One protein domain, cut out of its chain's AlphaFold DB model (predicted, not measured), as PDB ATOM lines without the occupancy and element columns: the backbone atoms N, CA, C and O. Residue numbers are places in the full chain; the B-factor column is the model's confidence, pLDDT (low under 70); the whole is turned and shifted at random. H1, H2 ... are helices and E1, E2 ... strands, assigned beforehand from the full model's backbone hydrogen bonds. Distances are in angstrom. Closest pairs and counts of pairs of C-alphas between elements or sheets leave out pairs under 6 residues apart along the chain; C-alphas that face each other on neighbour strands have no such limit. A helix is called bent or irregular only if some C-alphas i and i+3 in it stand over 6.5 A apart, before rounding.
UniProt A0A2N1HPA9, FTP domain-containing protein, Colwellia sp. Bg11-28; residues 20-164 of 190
ATOM      1  N   LEU A  20     443.903 337.105 694.441       46.84
ATOM      2  CA  LEU A  20     443.473 337.686 693.177       46.84
ATOM      3  C   LEU A  20     441.972 337.456 693.044       46.84
ATOM      4  O   LEU A  20     441.487 336.337 692.870       46.84
ATOM      5  N   ALA A  21     441.231 338.529 693.295       50.81
ATOM      6  CA  ALA A  21     439.793 338.487 693.342       50.81
ATOM      7  C   ALA A  21     439.299 338.543 691.906       50.81
ATOM      8  O   ALA A  21     439.313 339.590 691.267       50.81
ATOM      9  N   VAL A  22     438.860 337.383 691.452       58.25
ATOM     10  CA  VAL A  22     438.141 337.180 690.208       58.25
ATOM     11  C   VAL A  22     437.083 338.252 690.004       58.25
ATOM     12  O   VAL A  22     436.304 338.542 690.925       58.25
ATOM     13  N   GLU A  23     436.990 338.781 688.783       64.19
ATOM     14  CA  GLU A  23     435.975 339.770 688.435       64.19
ATOM     15  C   GLU A  23     434.584 339.113 688.346       64.19
ATOM     16  O   GLU A  23     434.095 338.693 687.294       64.19
ATOM     17  N   LYS A  24     433.922 339.003 689.502       76.62
ATOM     18  CA  LYS A  24     432.542 338.521 689.605       76.62
ATOM     19  C   LYS A  24     431.595 339.610 689.121       76.62
ATOM     20  O   LYS A  24     431.520 340.682 689.720       76.62
ATOM     21  N   ARG A  25     430.797 339.313 688.097       76.94
ATOM     22  CA  ARG A  25     429.780 340.242 687.591       76.94
ATOM     23  C   ARG A  25     428.381 339.717 687.862       76.94
ATOM     24  O   ARG A  25     428.071 338.540 687.657       76.94
ATOM     25  N   LYS A  26     427.510 340.609 688.334       84.19
ATOM     26  CA  LYS A  26     426.085 340.315 688.482       84.19
ATOM     27  C   LYS A  26     425.403 340.541 687.143       84.19
ATOM     28  O   LYS A  26     425.377 341.659 686.636       84.19
ATOM     29  N   ILE A  27     424.780 339.492 686.628       83.38
ATOM     30  CA  ILE A  27     423.854 339.621 685.514       83.38
ATOM     31  C   ILE A  27     422.478 339.979 686.073       83.38
ATOM     32  O   ILE A  27     421.982 339.379 687.032       83.38
ATOM     33  N   SER A  28     421.871 340.992 685.472       85.06
ATOM     34  CA  SER A  28     420.605 341.576 685.907       85.06
ATOM     35  C   SER A  28     419.769 342.032 684.716       85.06
ATOM     36  O   SER A  28     420.223 342.005 683.569       85.06
ATOM     37  N   ARG A  29     418.564 342.527 685.013       85.62
ATOM     38  CA  ARG A  29     417.616 343.084 684.042       85.62
ATOM     39  C   ARG A  29     418.229 344.142 683.113       85.62
ATOM     40  O   ARG A  29     417.804 344.233 681.971       85.62
ATOM     41  N   ASN A  30     419.249 344.875 683.558       86.12
ATOM     42  CA  ASN A  30     419.893 345.926 682.761       86.12
ATOM     43  C   ASN A  30     420.580 345.383 681.496       86.12
ATOM     44  O   ASN A  30     420.787 346.126 680.548       86.12
ATOM     45  N   HIS A  31     420.896 344.085 681.458       86.56
ATOM     46  CA  HIS A  31     421.533 343.436 680.310       86.56
ATOM     47  C   HIS A  31     420.517 342.858 679.312       86.56
ATOM     48  O   HIS A  31     420.900 342.411 678.235       86.56
ATOM     49  N   VAL A  32     419.219 342.864 679.645       88.44
ATOM     50  CA  VAL A  32     418.156 342.317 678.786       88.44
ATOM     51  C   VAL A  32     418.096 343.005 677.413       88.44
ATOM     52  O   VAL A  32     418.020 342.276 676.424       88.44
ATOM     53  N   PRO A  33     418.168 344.348 677.294       88.19
ATOM     54  CA  PRO A  33     418.143 345.003 675.984       88.19
ATOM     55  C   PRO A  33     419.298 344.557 675.079       88.19
ATOM     56  O   PRO A  33     419.063 344.199 673.930       88.19
ATOM     57  N   LEU A  34     420.519 344.496 675.626       85.88
ATOM     58  CA  LEU A  34     421.715 344.074 674.891       85.88
ATOM     59  C   LEU A  34     421.594 342.632 674.394       85.88
ATOM     60  O   LEU A  34     421.888 342.345 673.240       85.88
ATOM     61  N   ILE A  35     421.111 341.726 675.243       85.62
ATOM     62  CA  ILE A  35     420.927 340.321 674.869       85.62
ATOM     63  C   ILE A  35     419.852 340.170 673.795       85.62
ATOM     64  O   ILE A  35     420.070 339.451 672.828       85.62
ATOM     65  N   ASN A  36     418.728 340.878 673.913       88.56
ATOM     66  CA  ASN A  36     417.687 340.850 672.884       88.56
ATOM     67  C   ASN A  36     418.193 341.407 671.546       88.56
ATOM     68  O   ASN A  36     417.865 340.858 670.498       88.56
ATOM     69  N   GLN A  37     419.022 342.455 671.568       86.44
ATOM     70  CA  GLN A  37     419.664 342.977 670.362       86.44
ATOM     71  C   GLN A  37     420.563 341.916 669.712       86.44
ATOM     72  O   GLN A  37     420.445 341.673 668.514       86.44
ATOM     73  N   GLN A  38     421.398 341.236 670.502       84.06
ATOM     74  CA  GLN A  38     422.265 340.157 670.015       84.06
ATOM     75  C   GLN A  38     421.460 338.974 669.462       84.06
ATOM     76  O   GLN A  38     421.735 338.502 668.363       84.06
ATOM     77  N   MET A  39     420.412 338.538 670.168       85.38
ATOM     78  CA  MET A  39     419.515 337.473 669.710       85.38
ATOM     79  C   MET A  39     418.841 337.826 668.380       85.38
ATOM     80  O   MET A  39     418.752 336.979 667.496       85.38
ATOM     81  N   ASN A  40     418.393 339.074 668.209       84.19
ATOM     82  CA  ASN A  40     417.795 339.534 666.956       84.19
ATOM     83  C   ASN A  40     418.807 339.532 665.806       84.19
ATOM     84  O   ASN A  40     418.477 339.077 664.714       84.19
ATOM     85  N   THR A  41     420.041 339.983 666.050       83.38
ATOM     86  CA  THR A  41     421.121 339.916 665.057       83.38
ATOM     87  C   THR A  41     421.402 338.471 664.649       83.38
ATOM     88  O   THR A  41     421.399 338.170 663.457       83.38
ATOM     89  N   ILE A  42     421.559 337.560 665.616       78.25
ATOM     90  CA  ILE A  42     421.786 336.129 665.358       78.25
ATOM     91  C   ILE A  42     420.630 335.541 664.541       78.25
ATOM     92  O   ILE A  42     420.867 334.909 663.516       78.25
ATOM     93  N   ASN A  43     419.385 335.810 664.940       76.62
ATOM     94  CA  ASN A  43     418.188 335.324 664.252       76.62
ATOM     95  C   ASN A  43     418.050 335.850 662.815       76.62
ATOM     96  O   ASN A  43     417.528 335.154 661.945       76.62
ATOM     97  N   ASN A  44     418.486 337.080 662.545       78.69
ATOM     98  CA  ASN A  44     418.461 337.639 661.194       78.69
ATOM     99  C   ASN A  44     419.553 337.017 660.312       78.69
ATOM    100  O   ASN A  44     419.295 336.693 659.153       78.69
ATOM    101  N   LEU A  45     420.745 336.790 660.871       77.44
ATOM    102  CA  LEU A  45     421.851 336.132 660.171       77.44
ATOM    103  C   LEU A  45     421.527 334.669 659.835       77.44
ATOM    104  O   LEU A  45     421.797 334.222 658.721       77.44
ATOM    105  N   THR A  46     420.898 333.934 660.756       72.38
ATOM    106  CA  THR A  46     420.484 332.541 660.521       72.38
ATOM    107  C   THR A  46     419.375 332.434 659.481       72.38
ATOM    108  O   THR A  46     419.448 331.561 658.623       72.38
ATOM    109  N   LYS A  47     418.398 333.350 659.469       69.81
ATOM    110  CA  LYS A  47     417.363 333.408 658.415       69.81
ATOM    111  C   LYS A  47     417.921 333.729 657.029       69.81
ATOM    112  O   LYS A  47     417.411 333.217 656.038       69.81
ATOM    113  N   SER A  48     418.945 334.579 656.950       62.59
ATOM    114  CA  SER A  48     419.596 334.931 655.680       62.59
ATOM    115  C   SER A  48     420.487 333.804 655.135       62.59
ATOM    116  O   SER A  48     420.781 333.769 653.941       62.59
ATOM    117  N   SER A  49     420.926 332.887 656.000       64.94
ATOM    118  CA  SER A  49     421.739 331.723 655.658       64.94
ATOM    119  C   SER A  49     420.837 330.554 655.247       64.94
ATOM    120  O   SER A  49     420.209 329.911 656.086       64.94
ATOM    121  N   LYS A  50     420.807 330.221 653.948       56.09
ATOM    122  CA  LYS A  50     420.070 329.060 653.395       56.09
ATOM    123  C   LYS A  50     420.479 327.698 653.996       56.09
ATOM    124  O   LYS A  50     419.832 326.699 653.703       56.09
ATOM    125  N   THR A  51     421.509 327.652 654.842       53.84
ATOM    126  CA  THR A  51     422.101 326.425 655.404       53.84
ATOM    127  C   THR A  51     422.071 326.401 656.940       53.84
ATOM    128  O   THR A  51     422.818 325.654 657.575       53.84
ATOM    129  N   SER A  52     421.250 327.239 657.579       54.75
ATOM    130  CA  SER A  52     421.257 327.378 659.035       54.75
ATOM    131  C   SER A  52     420.623 326.177 659.748       54.75
ATOM    132  O   SER A  52     419.402 326.046 659.830       54.75
ATOM    133  N   LYS A  53     421.484 325.337 660.335       55.19
ATOM    134  CA  LYS A  53     421.172 324.326 661.358       55.19
ATOM    135  C   LYS A  53     420.178 324.912 662.371       55.19
ATOM    136  O   LYS A  53     420.433 325.996 662.900       55.19
ATOM    137  N   ILE A  54     419.060 324.219 662.619       53.06
ATOM    138  CA  ILE A  54     418.028 324.615 663.593       53.06
ATOM    139  C   ILE A  54     418.729 324.983 664.906       53.06
ATOM    140  O   ILE A  54     419.242 324.113 665.606       53.06
ATOM    141  N   THR A  55     418.816 326.278 665.196       66.00
ATOM    142  CA  THR A  55     419.407 326.789 666.432       66.00
ATOM    143  C   THR A  55     418.249 326.920 667.405       66.00
ATOM    144  O   THR A  55     417.294 327.650 667.134       66.00
ATOM    145  N   SER A  56     418.266 326.152 668.494       83.06
ATOM    146  CA  SER A  56     417.211 326.268 669.499       83.06
ATOM    147  C   SER A  56     417.246 327.676 670.099       83.06
ATOM    148  O   SER A  56     418.301 328.313 670.153       83.06
ATOM    149  N   MET A  57     416.114 328.190 670.591       84.00
ATOM    150  CA  MET A  57     416.136 329.514 671.224       84.00
ATOM    151  C   MET A  57     417.063 329.553 672.445       84.00
ATOM    152  O   MET A  57     417.633 330.586 672.794       84.00
ATOM    153  N   GLU A  58     417.239 328.405 673.085       89.00
ATOM    154  CA  GLU A  58     418.150 328.238 674.201       89.00
ATOM    155  C   GLU A  58     419.600 328.510 673.791       89.00
ATOM    156  O   GLU A  58     420.306 329.201 674.532       89.00
ATOM    157  N   ASP A  59     420.000 328.050 672.603       86.25
ATOM    158  CA  ASP A  59     421.316 328.298 672.008       86.25
ATOM    159  C   ASP A  59     421.484 329.764 671.600       86.25
ATOM    160  O   ASP A  59     422.533 330.359 671.843       86.25
ATOM    161  N   VAL A  60     420.443 330.381 671.029       85.62
ATOM    162  CA  VAL A  60     420.469 331.803 670.639       85.62
ATOM    163  C   VAL A  60     420.654 332.696 671.871       85.62
ATOM    164  O   VAL A  60     421.464 333.624 671.866       85.62
ATOM    165  N   VAL A  61     419.964 332.387 672.970       88.44
ATOM    166  CA  VAL A  61     420.147 333.083 674.252       88.44
ATOM    167  C   VAL A  61     421.534 332.806 674.835       88.44
ATOM    168  O   VAL A  61     422.166 333.735 675.335       88.44
ATOM    169  N   ALA A  62     422.039 331.571 674.759       89.56
ATOM    170  CA  ALA A  62     423.388 331.238 675.220       89.56
ATOM    171  C   ALA A  62     424.465 332.046 674.475       89.56
ATOM    172  O   ALA A  62     425.368 332.589 675.109       89.56
ATOM    173  N   GLN A  63     424.339 332.202 673.155       85.06
ATOM    174  CA  GLN A  63     425.228 333.043 672.344       85.06
ATOM    175  C   GLN A  63     425.097 334.534 672.698       85.06
ATOM    176  O   GLN A  63     426.101 335.237 672.841       85.06
ATOM    177  N   GLY A  64     423.868 335.012 672.922       84.69
ATOM    178  CA  GLY A  64     423.622 336.369 673.416       84.69
ATOM    179  C   GLY A  64     424.275 336.632 674.779       84.69
ATOM    180  O   GLY A  64     424.793 337.722 675.010       84.69
ATOM    181  N   LEU A  65     424.317 335.627 675.663       87.06
ATOM    182  CA  LEU A  65     425.007 335.707 676.952       87.06
ATOM    183  C   LEU A  65     426.529 335.780 676.807       87.06
ATOM    184  O   LEU A  65     427.146 336.550 677.533       87.06
ATOM    185  N   VAL A  66     427.133 335.023 675.882       83.94
ATOM    186  CA  VAL A  66     428.583 335.110 675.595       83.94
ATOM    187  C   VAL A  66     428.962 336.505 675.094       83.94
ATOM    188  O   VAL A  66     430.021 337.018 675.437       83.94
ATOM    189  N   SER A  67     428.062 337.154 674.355       74.56
ATOM    190  CA  SER A  67     428.269 338.492 673.788       74.56
ATOM    191  C   SER A  67     428.204 339.632 674.821       74.56
ATOM    192  O   SER A  67     428.282 340.808 674.460       74.56
ATOM    193  N   ILE A  68     428.047 339.321 676.113       71.44
ATOM    194  CA  ILE A  68     428.121 340.310 677.192       71.44
ATOM    195  C   ILE A  68     429.564 340.811 677.321       71.44
ATOM    196  O   ILE A  68     430.509 340.032 677.434       71.44
ATOM    197  N   ILE A  69     429.717 342.137 677.380       62.34
ATOM    198  CA  ILE A  69     431.005 342.815 677.574       62.34
ATOM    199  C   ILE A  69     431.742 342.191 678.770       62.34
ATOM    200  O   ILE A  69     431.216 342.175 679.885       62.34
ATOM    201  N   GLY A  70     432.975 341.722 678.548       63.69
ATOM    202  CA  GLY A  70     433.873 341.180 679.577       63.69
ATOM    203  C   GLY A  70     433.925 339.655 679.700       63.69
ATOM    204  O   GLY A  70     434.623 339.163 680.583       63.69
ATOM    205  N   LEU A  71     433.223 338.901 678.852       74.31
ATOM    206  CA  LEU A  71     433.445 337.460 678.731       74.31
ATOM    207  C   LEU A  71     434.510 337.156 677.674       74.31
ATOM    208  O   LEU A  71     434.460 337.666 676.557       74.31
ATOM    209  N   ASP A  72     435.467 336.303 678.034       75.19
ATOM    210  CA  ASP A  72     436.515 335.843 677.120       75.19
ATOM    211  C   ASP A  72     435.945 334.859 676.092       75.19
ATOM    212  O   ASP A  72     434.992 334.135 676.388       75.19
ATOM    213  N   LYS A  73     436.600 334.734 674.931       81.69
ATOM    214  CA  LYS A  73     436.223 333.802 673.845       81.69
ATOM    215  C   LYS A  73     436.102 332.332 674.269       81.69
ATOM    216  O   LYS A  73     435.463 331.541 673.588       81.69
ATOM    217  N   ASN A  74     436.745 331.968 675.375       86.19
ATOM    218  CA  ASN A  74     436.757 330.615 675.921       86.19
ATOM    219  C   ASN A  74     435.529 330.318 676.802       86.19
ATOM    220  O   ASN A  74     435.392 329.196 677.297       86.19
ATOM    221  N   ASN A  75     434.665 331.312 677.037       86.94
ATOM    222  CA  ASN A  75     433.446 331.153 677.817       86.94
ATOM    223  C   ASN A  75     432.309 330.602 676.963       86.94
ATOM    224  O   ASN A  75     432.102 331.005 675.820       86.94
ATOM    225  N   SER A  76     431.509 329.729 677.561       91.88
ATOM    226  CA  SER A  76     430.254 329.271 676.980       91.88
ATOM    227  C   SER A  76     429.179 329.105 678.049       91.88
ATOM    228  O   SER A  76     429.457 329.019 679.247       91.88
ATOM    229  N   PHE A  77     427.923 329.080 677.614       92.06
ATOM    230  CA  PHE A  77     426.778 328.786 678.465       92.06
ATOM    231  C   PHE A  77     426.072 327.552 677.929       92.06
ATOM    232  O   PHE A  77     425.723 327.504 676.755       92.06
ATOM    233  N   LYS A  78     425.839 326.563 678.795       93.38
ATOM    234  CA  LYS A  78     425.081 325.355 678.443       93.38
ATOM    235  C   LYS A  78     423.808 325.281 679.273       93.38
ATOM    236  O   LYS A  78     423.800 325.667 680.448       93.38
ATOM    237  N   VAL A  79     422.730 324.799 678.660       94.19
ATOM    238  CA  VAL A  79     421.437 324.625 679.330       94.19
ATOM    239  C   VAL A  79     421.576 323.559 680.409       94.19
ATOM    240  O   VAL A  79     421.974 322.430 680.150       94.19
ATOM    241  N   LYS A  80     421.227 323.923 681.640       93.19
ATOM    242  CA  LYS A  80     421.113 322.995 682.767       93.19
ATOM    243  C   LYS A  80     419.667 322.564 682.997       93.19
ATOM    244  O   LYS A  80     419.421 321.461 683.472       93.19
ATOM    245  N   ARG A  81     418.712 323.463 682.748       92.81
ATOM    246  CA  ARG A  81     417.276 323.204 682.909       92.81
ATOM    247  C   ARG A  81     416.472 324.186 682.072       92.81
ATOM    248  O   ARG A  81     416.787 325.371 682.085       92.81
ATOM    249  N   SER A  82     415.408 323.713 681.440       93.00
ATOM    250  CA  SER A  82     414.466 324.534 680.683       93.00
ATOM    251  C   SER A  82     413.050 324.099 681.036       93.00
ATOM    252  O   SER A  82     412.753 322.907 680.999       93.00
ATOM    253  N   LEU A  83     412.209 325.028 681.489       92.88
ATOM    254  CA  LEU A  83     410.846 324.728 681.928       92.88
ATOM    255  C   LEU A  83     409.871 325.846 681.594       92.88
ATOM    256  O   LEU A  83     410.140 327.016 681.875       92.88
ATOM    257  N   LEU A  84     408.679 325.460 681.152       90.38
ATOM    258  CA  LEU A  84     407.528 326.346 681.094       90.38
ATOM    259  C   LEU A  84     406.924 326.495 682.497       90.38
ATOM    260  O   LEU A  84     406.692 325.503 683.189       90.38
ATOM    261  N   ASN A  85     406.693 327.727 682.948       84.69
ATOM    262  CA  ASN A  85     406.020 327.974 684.224       84.69
ATOM    263  C   ASN A  85     404.495 328.110 684.065       84.69
ATOM    264  O   ASN A  85     403.986 328.211 682.951       84.69
ATOM    265  N   GLY A  86     403.766 328.169 685.186       83.75
ATOM    266  CA  GLY A  86     402.301 328.308 685.184       83.75
ATOM    267  C   GLY A  86     401.778 329.585 684.510       83.75
ATOM    268  O   GLY A  86     400.641 329.617 684.059       83.75
ATOM    269  N   ALA A  87     402.623 330.611 684.361       83.75
ATOM    270  CA  ALA A  87     402.322 331.833 683.613       83.75
ATOM    271  C   ALA A  87     402.720 331.742 682.124       83.75
ATOM    272  O   ALA A  87     402.811 332.766 681.453       83.75
ATOM    273  N   LYS A  88     402.994 330.534 681.608       86.31
ATOM    274  CA  LYS A  88     403.412 330.259 680.223       86.31
ATOM    275  C   LYS A  88     404.698 330.974 679.785       86.31
ATOM    276  O   LYS A  88     404.943 331.122 678.592       86.31
ATOM    277  N   HIS A  89     405.556 331.381 680.722       88.19
ATOM    278  CA  HIS A  89     406.894 331.869 680.383       88.19
ATOM    279  C   HIS A  89     407.916 330.733 680.456       88.19
ATOM    280  O   HIS A  89     407.944 329.979 681.435       88.19
ATOM    281  N   GLN A  90     408.797 330.654 679.458       91.94
ATOM    282  CA  GLN A  90     409.912 329.710 679.459       91.94
ATOM    283  C   GLN A  90     411.018 330.232 680.380       91.94
ATOM    284  O   GLN A  90     411.571 331.306 680.151       91.94
ATOM    285  N   ASN A  91     411.347 329.478 681.422       93.88
ATOM    286  CA  ASN A  91     412.463 329.740 682.320       93.88
ATOM    287  C   ASN A  91     413.619 328.797 681.969       93.88
ATOM    288  O   ASN A  91     413.485 327.579 682.092       93.88
ATOM    289  N   ILE A  92     414.762 329.361 681.598       94.75
ATOM    290  CA  ILE A  92     415.954 328.622 681.188       94.75
ATOM    291  C   ILE A  92     417.087 328.940 682.160       94.75
ATOM    292  O   ILE A  92     417.389 330.103 682.423       94.75
ATOM    293  N   ARG A  93     417.714 327.903 682.710       95.75
ATOM    294  CA  ARG A  93     418.894 327.992 683.569       95.75
ATOM    295  C   ARG A  93     420.120 327.552 682.792       95.75
ATOM    296  O   ARG A  93     420.193 326.406 682.355       95.75
ATOM    297  N   TYR A  94     421.106 328.431 682.736       95.25
ATOM    298  CA  TYR A  94     422.401 328.221 682.117       95.25
ATOM    299  C   TYR A  94     423.490 328.056 683.170       95.25
ATOM    300  O   TYR A  94     423.519 328.769 684.178       95.25
ATOM    301  N   GLN A  95     424.400 327.126 682.913       94.75
ATOM    302  CA  GLN A  95     425.658 326.972 683.633       94.75
ATOM    303  C   GLN A  95     426.772 327.594 682.786       94.75
ATOM    304  O   GLN A  95     426.850 327.312 681.591       94.75
ATOM    305  N   GLN A  96     427.605 328.445 683.392       91.50
ATOM    306  CA  GLN A  96     428.800 328.977 682.735       91.50
ATOM    307  C   GLN A  96     429.875 327.888 682.648       91.50
ATOM    308  O   GLN A  96     430.069 327.129 683.604       91.50
ATOM    309  N   TYR A  97     430.579 327.853 681.524       88.94
ATOM    310  CA  TYR A  97     431.743 327.022 681.263       88.94
ATOM    311  C   TYR A  97     432.900 327.889 680.771       88.94
ATOM    312  O   TYR A  97     432.680 328.908 680.118       88.94
ATOM    313  N   TYR A  98     434.122 327.453 681.051       87.00
ATOM    314  CA  TYR A  98     435.353 328.011 680.507       87.00
ATOM    315  C   TYR A  98     436.204 326.860 679.974       87.00
ATOM    316  O   TYR A  98     436.515 325.948 680.737       87.00
ATOM    317  N   LYS A  99     436.537 326.862 678.675       86.75
ATOM    318  CA  LYS A  99     437.196 325.724 677.993       86.75
ATOM    319  C   LYS A  99     436.516 324.380 678.306       86.75
ATOM    320  O   LYS A  99     437.152 323.434 678.748       86.75
ATOM    321  N   ASP A 100     435.189 324.349 678.181       84.88
ATOM    322  CA  ASP A 100     434.335 323.192 678.500       84.88
ATOM    323  C   ASP A 100     434.363 322.692 679.956       84.88
ATOM    324  O   ASP A 100     433.690 321.713 680.288       84.88
ATOM    325  N   ILE A 101     435.000 323.430 680.867       81.19
ATOM    326  CA  ILE A 101     434.986 323.157 682.304       81.19
ATOM    327  C   ILE A 101     433.881 323.979 682.984       81.19
ATOM    328  O   ILE A 101     433.846 325.200 682.821       81.19
ATOM    329  N   PRO A 102     432.976 323.363 683.771       84.88
ATOM    330  CA  PRO A 102     431.914 324.098 684.452       84.88
ATOM    331  C   PRO A 102     432.476 325.034 685.530       84.88
ATOM    332  O   PRO A 102     433.191 324.613 686.440       84.88
ATOM    333  N   VAL A 103     432.066 326.302 685.483       82.81
ATOM    334  CA  VAL A 103     432.388 327.306 686.505       82.81
ATOM    335  C   VAL A 103     431.351 327.217 687.631       82.81
ATOM    336  O   VAL A 103     430.304 327.874 687.627       82.81
ATOM    337  N   TRP A 104     431.596 326.324 688.589       81.00
ATOM    338  CA  TRP A 104     430.643 326.009 689.658       81.00
ATOM    339  C   TRP A 104     430.209 327.240 690.463       81.00
ATOM    340  O   TRP A 104     431.024 328.056 690.875       81.00
ATOM    341  N   GLY A 105     428.901 327.351 690.717       80.19
ATOM    342  CA  GLY A 105     428.308 328.478 691.450       80.19
ATOM    343  C   GLY A 105     427.938 329.688 690.582       80.19
ATOM    344  O   GLY A 105     427.225 330.569 691.063       80.19
ATOM    345  N   TYR A 106     428.331 329.705 689.305       86.94
ATOM    346  CA  TYR A 106     428.036 330.793 688.368       86.94
ATOM    347  C   TYR A 106     427.023 330.326 687.329       86.94
ATOM    348  O   TYR A 106     427.303 329.528 686.434       86.94
ATOM    349  N   GLN A 107     425.791 330.779 687.532       92.44
ATOM    350  CA  GLN A 107     424.630 330.405 686.741       92.44
ATOM    351  C   GLN A 107     423.841 331.650 686.371       92.44
ATOM    352  O   GLN A 107     423.788 332.631 687.121       92.44
ATOM    353  N   VAL A 108     423.182 331.562 685.221       93.50
ATOM    354  CA  VAL A 108     422.315 332.607 684.691       93.50
ATOM    355  C   VAL A 108     420.956 332.001 684.408       93.50
ATOM    356  O   VAL A 108     420.846 330.974 683.754       93.50
ATOM    357  N   ASN A 109     419.907 332.633 684.904       94.69
ATOM    358  CA  ASN A 109     418.536 332.272 684.613       94.69
ATOM    359  C   ASN A 109     417.942 333.341 683.689       94.69
ATOM    360  O   ASN A 109     417.879 334.522 684.055       94.69
ATOM    361  N   ALA A 110     417.481 332.916 682.520       93.81
ATOM    362  CA  ALA A 110     416.718 333.727 681.587       93.81
ATOM    363  C   ALA A 110     415.243 333.321 681.643       93.81
ATOM    364  O   ALA A 110     414.910 332.144 681.744       93.81
ATOM    365  N   GLN A 111     414.352 334.300 681.573       94.69
ATOM    366  CA  GLN A 111     412.930 334.080 681.346       94.69
ATOM    367  C   GLN A 111     412.568 334.688 680.003       94.69
ATOM    368  O   GLN A 111     412.760 335.891 679.809       94.69
ATOM    369  N   LEU A 112     412.006 333.884 679.114       91.94
ATOM    370  CA  LEU A 112     411.498 334.340 677.831       91.94
ATOM    371  C   LEU A 112     410.064 334.856 677.975       91.94
ATOM    372  O   LEU A 112     409.242 334.241 678.656       91.94
ATOM    373  N   LYS A 113     409.765 335.989 677.330       84.94
ATOM    374  CA  LYS A 113     408.388 336.485 677.152       84.94
ATOM    375  C   LYS A 113     407.664 335.691 676.065       84.94
ATOM    376  O   LYS A 113     406.479 335.421 676.177       84.94
ATOM    377  N   ASN A 114     408.390 335.376 674.998       81.81
ATOM    378  CA  ASN A 114     407.942 334.637 673.823       81.81
ATOM    379  C   ASN A 114     409.148 333.906 673.215       81.81
ATOM    380  O   ASN A 114     410.254 333.990 673.750       81.81
ATOM    381  N   SER A 115     408.957 333.232 672.083       74.44
ATOM    382  CA  SER A 115     410.014 332.474 671.411       74.44
ATOM    383  C   SER A 115     411.244 333.289 671.007       74.44
ATOM    384  O   SER A 115     412.250 332.667 670.731       74.44
ATOM    385  N   ASN A 116     411.211 334.629 670.995       77.12
ATOM    386  CA  ASN A 116     412.304 335.456 670.465       77.12
ATOM    387  C   ASN A 116     412.822 336.523 671.445       77.12
ATOM    388  O   ASN A 116     413.737 337.265 671.104       77.12
ATOM    389  N   THR A 117     412.241 336.650 672.643       87.25
ATOM    390  CA  THR A 117     412.493 337.800 673.529       87.25
ATOM    391  C   THR A 117     412.732 337.366 674.969       87.25
ATOM    392  O   THR A 117     411.864 336.758 675.597       87.25
ATOM    393  N   VAL A 118     413.869 337.767 675.538       91.12
ATOM    394  CA  VAL A 118     414.150 337.684 676.974       91.12
ATOM    395  C   VAL A 118     413.411 338.811 677.699       91.12
ATOM    396  O   VAL A 118     413.517 339.984 677.345       91.12
ATOM    397  N   ASN A 119     412.665 338.449 678.741       92.19
ATOM    398  CA  ASN A 119     411.945 339.365 679.630       92.19
ATOM    399  C   ASN A 119     412.735 339.669 680.905       92.19
ATOM    400  O   ASN A 119     412.821 340.810 681.363       92.19
ATOM    401  N   LYS A 120     413.277 338.614 681.521       92.56
ATOM    402  CA  LYS A 120     414.009 338.704 682.784       92.56
ATOM    403  C   LYS A 120     415.300 337.937 682.682       92.56
ATOM    404  O   LYS A 120     415.366 336.876 682.068       92.56
ATOM    405  N   LEU A 121     416.297 338.464 683.368       91.56
ATOM    406  CA  LEU A 121     417.610 337.874 683.428       91.56
ATOM    407  C   LEU A 121     418.206 338.119 684.804       91.56
ATOM    408  O   LEU A 121     418.177 339.242 685.313       91.56
ATOM    409  N   HIS A 122     418.717 337.060 685.415       92.19
ATOM    410  CA  HIS A 122     419.370 337.143 686.710       92.19
ATOM    411  C   HIS A 122     420.439 336.073 686.837       92.19
ATOM    412  O   HIS A 122     420.248 334.939 686.411       92.19
ATOM    413  N   GLY A 123     421.555 336.415 687.459       90.25
ATOM    414  CA  GLY A 123     422.617 335.451 687.669       90.25
ATOM    415  C   GLY A 123     423.904 336.092 688.127       90.25
ATOM    416  O   GLY A 123     423.984 337.295 688.388       90.25
ATOM    417  N   LYS A 124     424.926 335.255 688.205       88.94
ATOM    418  CA  LYS A 124     426.300 335.682 688.423       88.94
ATOM    419  C   LYS A 124     427.168 334.979 687.400       88.94
ATOM    420  O   LYS A 124     426.954 333.798 687.133       88.94
ATOM    421  N   ILE A 125     428.133 335.711 686.878       87.06
ATOM    422  CA  ILE A 125     429.158 335.194 685.982       87.06
ATOM    423  C   ILE A 125     430.528 335.551 686.529       87.06
ATOM    424  O   ILE A 125     430.674 336.474 687.341       87.06
ATOM    425  N   VAL A 126     431.517 334.831 686.038       84.75
ATOM    426  CA  VAL A 126     432.910 335.236 686.120       84.75
ATOM    427  C   VAL A 126     433.337 335.828 684.781       84.75
ATOM    428  O   VAL A 126     433.096 335.222 683.744       84.75
ATOM    429  N   ALA A 127     433.962 337.000 684.814       83.25
ATOM    430  CA  ALA A 127     434.611 337.632 683.670       83.25
ATOM    431  C   ALA A 127     436.140 337.493 683.773       83.25
ATOM    432  O   ALA A 127     436.649 337.268 684.868       83.25
ATOM    433  N   LYS A 128     436.851 337.666 682.647       80.19
ATOM    434  CA  LYS A 128     438.326 337.723 682.573       80.19
ATOM    435  C   LYS A 128     439.058 336.546 683.238       80.19
ATOM    436  O   LYS A 128     440.086 336.722 683.892       80.19
ATOM    437  N   ILE A 129     438.546 335.332 683.039       78.75
ATOM    438  CA  ILE A 129     439.161 334.105 683.570       78.75
ATOM    439  C   ILE A 129     440.567 333.934 682.982       78.75
ATOM    440  O   ILE A 129     441.485 333.524 683.689       78.75
ATOM    441  N   ASP A 130     440.753 334.283 681.705       78.38
ATOM    442  CA  ASP A 130     442.064 334.243 681.049       78.38
ATOM    443  C   ASP A 130     443.097 335.145 681.759       78.38
ATOM    444  O   ASP A 130     444.237 334.725 681.973       78.38
ATOM    445  N   ASP A 131     442.711 336.362 682.150       74.25
ATOM    446  CA  ASP A 131     443.607 337.311 682.828       74.25
ATOM    447  C   ASP A 131     443.932 336.862 684.255       74.25
ATOM    448  O   ASP A 131     445.087 336.948 684.681       74.25
ATOM    449  N   ASP A 132     442.939 336.335 684.974       67.94
ATOM    450  CA  ASP A 132     443.119 335.798 686.324       67.94
ATOM    451  C   ASP A 132     444.083 334.602 686.325       67.94
ATOM    452  O   ASP A 132     444.973 334.525 687.173       67.94
ATOM    453  N   ILE A 133     443.960 333.707 685.337       70.75
ATOM    454  CA  ILE A 133     444.849 332.550 685.166       70.75
ATOM    455  C   ILE A 133     446.277 332.985 684.803       70.75
ATOM    456  O   ILE A 133     447.245 332.451 685.345       70.75
ATOM    457  N   LYS A 134     446.440 333.945 683.884       69.31
ATOM    458  CA  LYS A 134     447.770 334.459 683.506       69.31
ATOM    459  C   LYS A 134     448.459 335.156 684.673       69.31
ATOM    460  O   LYS A 134     449.667 335.040 684.829       69.31
ATOM    461  N   ARG A 135     447.699 335.885 685.493       64.62
ATOM    462  CA  ARG A 135     448.238 336.598 686.654       64.62
ATOM    463  C   ARG A 135     448.539 335.658 687.824       64.62
ATOM    464  O   ARG A 135     449.443 335.952 688.599       64.62
ATOM    465  N   SER A 136     447.813 334.544 687.958       59.00
ATOM    466  CA  SER A 136     448.071 333.550 689.007       59.00
ATOM    467  C   SER A 136     449.298 332.679 688.728       59.00
ATOM    468  O   SER A 136     449.878 332.146 689.673       59.00
ATOM    469  N   ASN A 137     449.728 332.563 687.467       54.81
ATOM    470  CA  ASN A 137     450.843 331.712 687.075       54.81
ATOM    471  C   ASN A 137     451.869 332.425 686.184       54.81
ATOM    472  O   ASN A 137     451.637 332.655 685.004       54.81
ATOM    473  N   ASN A 138     453.092 332.592 686.696       50.09
ATOM    474  CA  ASN A 138     454.277 332.936 685.890       50.09
ATOM    475  C   ASN A 138     454.735 331.800 684.934       50.09
ATOM    476  O   ASN A 138     455.808 331.891 684.340       50.09
ATOM    477  N   LYS A 139     453.966 330.710 684.782       44.44
ATOM    478  CA  LYS A 139     454.248 329.585 683.872       44.44
ATOM    479  C   LYS A 139     452.971 329.096 683.189       44.44
ATOM    480  O   LYS A 139     451.925 328.988 683.818       44.44
ATOM    481  N   ALA A 140     453.070 328.768 681.902       41.69
ATOM    482  CA  ALA A 140     451.953 328.246 681.118       41.69
ATOM    483  C   ALA A 140     451.375 326.963 681.749       41.69
ATOM    484  O   ALA A 140     452.099 325.998 681.990       41.69
ATOM    485  N   LEU A 141     450.065 326.954 682.019       50.88
ATOM    486  CA  LEU A 141     449.334 325.772 682.483       50.88
ATOM    487  C   LEU A 141     449.157 324.800 681.318       50.88
ATOM    488  O   LEU A 141     448.388 325.074 680.401       50.88
ATOM    489  N   LEU A 142     449.871 323.678 681.367       47.00
ATOM    490  CA  LEU A 142     449.878 322.663 680.310       47.00
ATOM    491  C   LEU A 142     448.842 321.538 680.513       47.00
ATOM    492  O   LEU A 142     448.775 320.646 679.677       47.00
ATOM    493  N   VAL A 143     448.036 321.546 681.589       50.31
ATOM    494  CA  VAL A 143     447.148 320.413 681.921       50.31
ATOM    495  C   VAL A 143     445.771 320.868 682.427       50.31
ATOM    496  O   VAL A 143     445.666 321.683 683.346       50.31
ATOM    497  N   ASP A 144     444.704 320.291 681.865       50.97
ATOM    498  CA  ASP A 144     443.295 320.608 682.163       50.97
ATOM    499  C   ASP A 144     442.908 320.436 683.644       50.97
ATOM    500  O   ASP A 144     442.068 321.169 684.171       50.97
ATOM    501  N   THR A 145     443.551 319.514 684.366       55.03
ATOM    502  CA  THR A 145     443.350 319.317 685.814       55.03
ATOM    503  C   THR A 145     443.902 320.468 686.653       55.03
ATOM    504  O   THR A 145     443.328 320.806 687.690       55.03
ATOM    505  N   GLU A 146     444.984 321.098 686.208       60.84
ATOM    506  CA  GLU A 146     445.602 322.253 686.860       60.84
ATOM    507  C   GLU A 146     444.722 323.501 686.668       60.84
ATOM    508  O   GLU A 146     444.479 324.257 687.612       60.84
ATOM    509  N   ILE A 147     444.138 323.648 685.470       57.53
ATOM    510  CA  ILE A 147     443.132 324.671 685.153       57.53
ATOM    511  C   ILE A 147     441.881 324.470 686.020       57.53
ATOM    512  O   ILE A 147     441.411 325.420 686.642       57.53
ATOM    513  N   LEU A 148     441.372 323.239 686.144       60.72
ATOM    514  CA  LEU A 148     440.221 322.928 687.001       60.72
ATOM    515  C   LEU A 148     440.490 323.254 688.479       60.72
ATOM    516  O   LEU A 148     439.626 323.823 689.153       60.72
ATOM    517  N   LYS A 149     441.679 322.911 688.997       63.31
ATOM    518  CA  LYS A 149     442.089 323.239 690.371       63.31
ATOM    519  C   LYS A 149     442.168 324.749 690.585       63.31
ATOM    520  O   LYS A 149     441.655 325.228 691.593       63.31
ATOM    521  N   GLN A 150     442.750 325.490 689.644       63.88
ATOM    522  CA  GLN A 150     442.855 326.951 689.689       63.88
ATOM    523  C   GLN A 150     441.481 327.618 689.622       63.88
ATOM    524  O   GLN A 150     441.163 328.421 690.488       63.88
ATOM    525  N   ILE A 151     440.621 327.220 688.683       61.84
ATOM    526  CA  ILE A 151     439.232 327.697 688.586       61.84
ATOM    527  C   ILE A 151     438.496 327.427 689.902       61.84
ATOM    528  O   ILE A 151     437.857 328.315 690.463       61.84
ATOM    529  N   LYS A 152     438.623 326.221 690.466       63.12
ATOM    530  CA  LYS A 152     438.022 325.905 691.766       63.12
ATOM    531  C   LYS A 152     438.591 326.794 692.876       63.12
ATOM    532  O   LYS A 152     437.816 327.327 693.662       63.12
ATOM    533  N   LEU A 153     439.904 326.988 692.942       62.75
ATOM    534  CA  LEU A 153     440.573 327.775 693.981       62.75
ATOM    535  C   LEU A 153     440.245 329.275 693.889       62.75
ATOM    536  O   LEU A 153     439.892 329.886 694.894       62.75
ATOM    537  N   LEU A 154     440.290 329.846 692.686       58.47
ATOM    538  CA  LEU A 154     440.040 331.262 692.407       58.47
ATOM    539  C   LEU A 154     438.553 331.621 692.523       58.47
ATOM    540  O   LEU A 154     438.202 332.699 693.002       58.47
ATOM    541  N   HIS A 155     437.659 330.715 692.119       58.31
ATOM    542  CA  HIS A 155     436.223 330.991 692.052       58.31
ATOM    543  C   HIS A 155     435.412 330.387 693.204       58.31
ATOM    544  O   HIS A 155     434.188 330.568 693.218       58.31
ATOM    545  N   THR A 156     436.052 329.737 694.190       53.09
ATOM    546  CA  THR A 156     435.384 329.349 695.444       53.09
ATOM    547  C   THR A 156     434.773 330.596 696.077       53.09
ATOM    548  O   THR A 156     435.442 331.598 696.341       53.09
ATOM    549  N   ASP A 157     433.459 330.563 696.286       45.28
ATOM    550  CA  ASP A 157     432.738 331.669 696.893       45.28
ATOM    551  C   ASP A 157     433.272 331.886 698.319       45.28
ATOM    552  O   ASP A 157     433.138 331.013 699.176       45.28
ATOM    553  N   LYS A 158     433.886 333.048 698.594       43.62
ATOM    554  CA  LYS A 158     434.445 333.401 699.917       43.62
ATOM    555  C   LYS A 158     433.389 333.435 701.043       43.62
ATOM    556  O   LYS A 158     433.728 333.722 702.186       43.62
ATOM    557  N   SER A 159     432.125 333.088 700.780       43.78
ATOM    558  CA  SER A 159     431.124 332.847 701.828       43.78
ATOM    559  C   SER A 159     431.512 331.693 702.766       43.78
ATOM    560  O   SER A 159     431.038 331.647 703.898       43.78
ATOM    561  N   THR A 160     432.425 330.802 702.360       42.31
ATOM    562  CA  THR A 160     433.036 329.810 703.263       42.31
ATOM    563  C   THR A 160     434.153 330.385 704.137       42.31
ATOM    564  O   THR A 160     434.367 329.869 705.231       42.31
ATOM    565  N   GLN A 161     434.808 331.486 703.744       38.69
ATOM    566  CA  GLN A 161     435.717 332.219 704.639       38.69
ATOM    567  C   GLN A 161     434.940 332.991 705.719       38.69
ATOM    568  O   GLN A 161     435.390 333.050 706.859       38.69
ATOM    569  N   PHE A 162     433.719 333.450 705.420       34.84
ATOM    570  CA  PHE A 162     432.799 334.013 706.423       34.84
ATOM    571  C   PHE A 162     432.188 332.976 707.378       34.84
ATOM    572  O   PHE A 162     431.609 333.354 708.391       34.84
ATOM    573  N   LYS A 163     432.342 331.670 707.119       35.66
ATOM    574  CA  LYS A 163     431.929 330.620 708.067       35.66
ATOM    575  C   LYS A 163     432.998 330.268 709.104       35.66
ATOM    576  O   LYS A 163     432.700 329.507 710.016       35.66
ATOM    577  N   LYS A 164     434.215 330.815 709.005       36.31
ATOM    578  CA  LYS A 164     435.275 330.586 710.004       36.31
ATOM    579  C   LYS A 164     435.330 331.624 711.131       36.31
ATOM    580  O   LYS A 164     436.082 331.396 712.070       36.31
TER     581      LYS A 164
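Overview. This is residues 20 to 164 of the 190 residues of the protein "FTP domain-containing protein" of Colwellia sp. Bg11-28 (UniProt A0A2N1HPA9). A twisted sheet of five strands curls round H2, with H1 crossing E5 on the same face. H3 and H4 lie at the end where E4 begins and E5 ends, and residues 159 to 164 stick out as a tail. The printed part has 145 residues, class mixed, with four named helices and five strands in the order E1 H1 H2 E2 E3 E4 E5 H3 H4; the antiparallel sheet runs E1 E5 E4 E3 E2. It is compact, with a radius of gyration of the C-alphas of 16.8 A and spans of 46 by 38 by 23 A.

Arrangement. E5, residues 117 to 127, neighbours edge strand E1, residues 23 to 27 (N 25 and O 125, 2.9 A), and E4, residues 101 to 114 (N 109 and O 122, 2.8 A). E3, residues 90 to 98, is next (N 94 and O 108, 2.8 A), then edge strand E2, residues 75 to 84 (N 76 and O 97, 2.9 A). E2 E3 E4 E5 form a meander, three hairpins in a row; E4 bends by 89 degrees at residue 104. The sheet curls round H2, residues 57 to 66; its closest C-alphas to E2 are Ala 62 and Phe 77, 5.3 A. H1, residues 29 to 48, is irregular, C-alphas 30 and 33 being 7.1 A apart; it runs across E5, at 70 degrees on the local plane. With residues 35 to 43 alone it touches H2, closest C-alphas Ile 35 and Gly 64, 5.0 A. H4, residues 144 to 155, runs along E4, height over the sheet 9.1 A. H3, residues 129 to 136, only grazes the sheet. O i to N i+4 pairs are within hydrogen-bond range throughout H2, H3 and H4, and 14 of 16 in H1.

Along the chain. E4 is 30.6 A long and H1 29.6 A. E1 begins at C-alpha 23 (435.975, 339.770, 688.435); H4 ends at C-alpha 155 (436.223, 330.991, 692.052).

Size, cuts and confidence. The two C-alphas farthest apart, Lys 50 and Lys 164, are 58.6 A apart. The printed part has no cut and no long link. Its mean pLDDT is 75.7; 47 residues are under 70, among them 134 to 164.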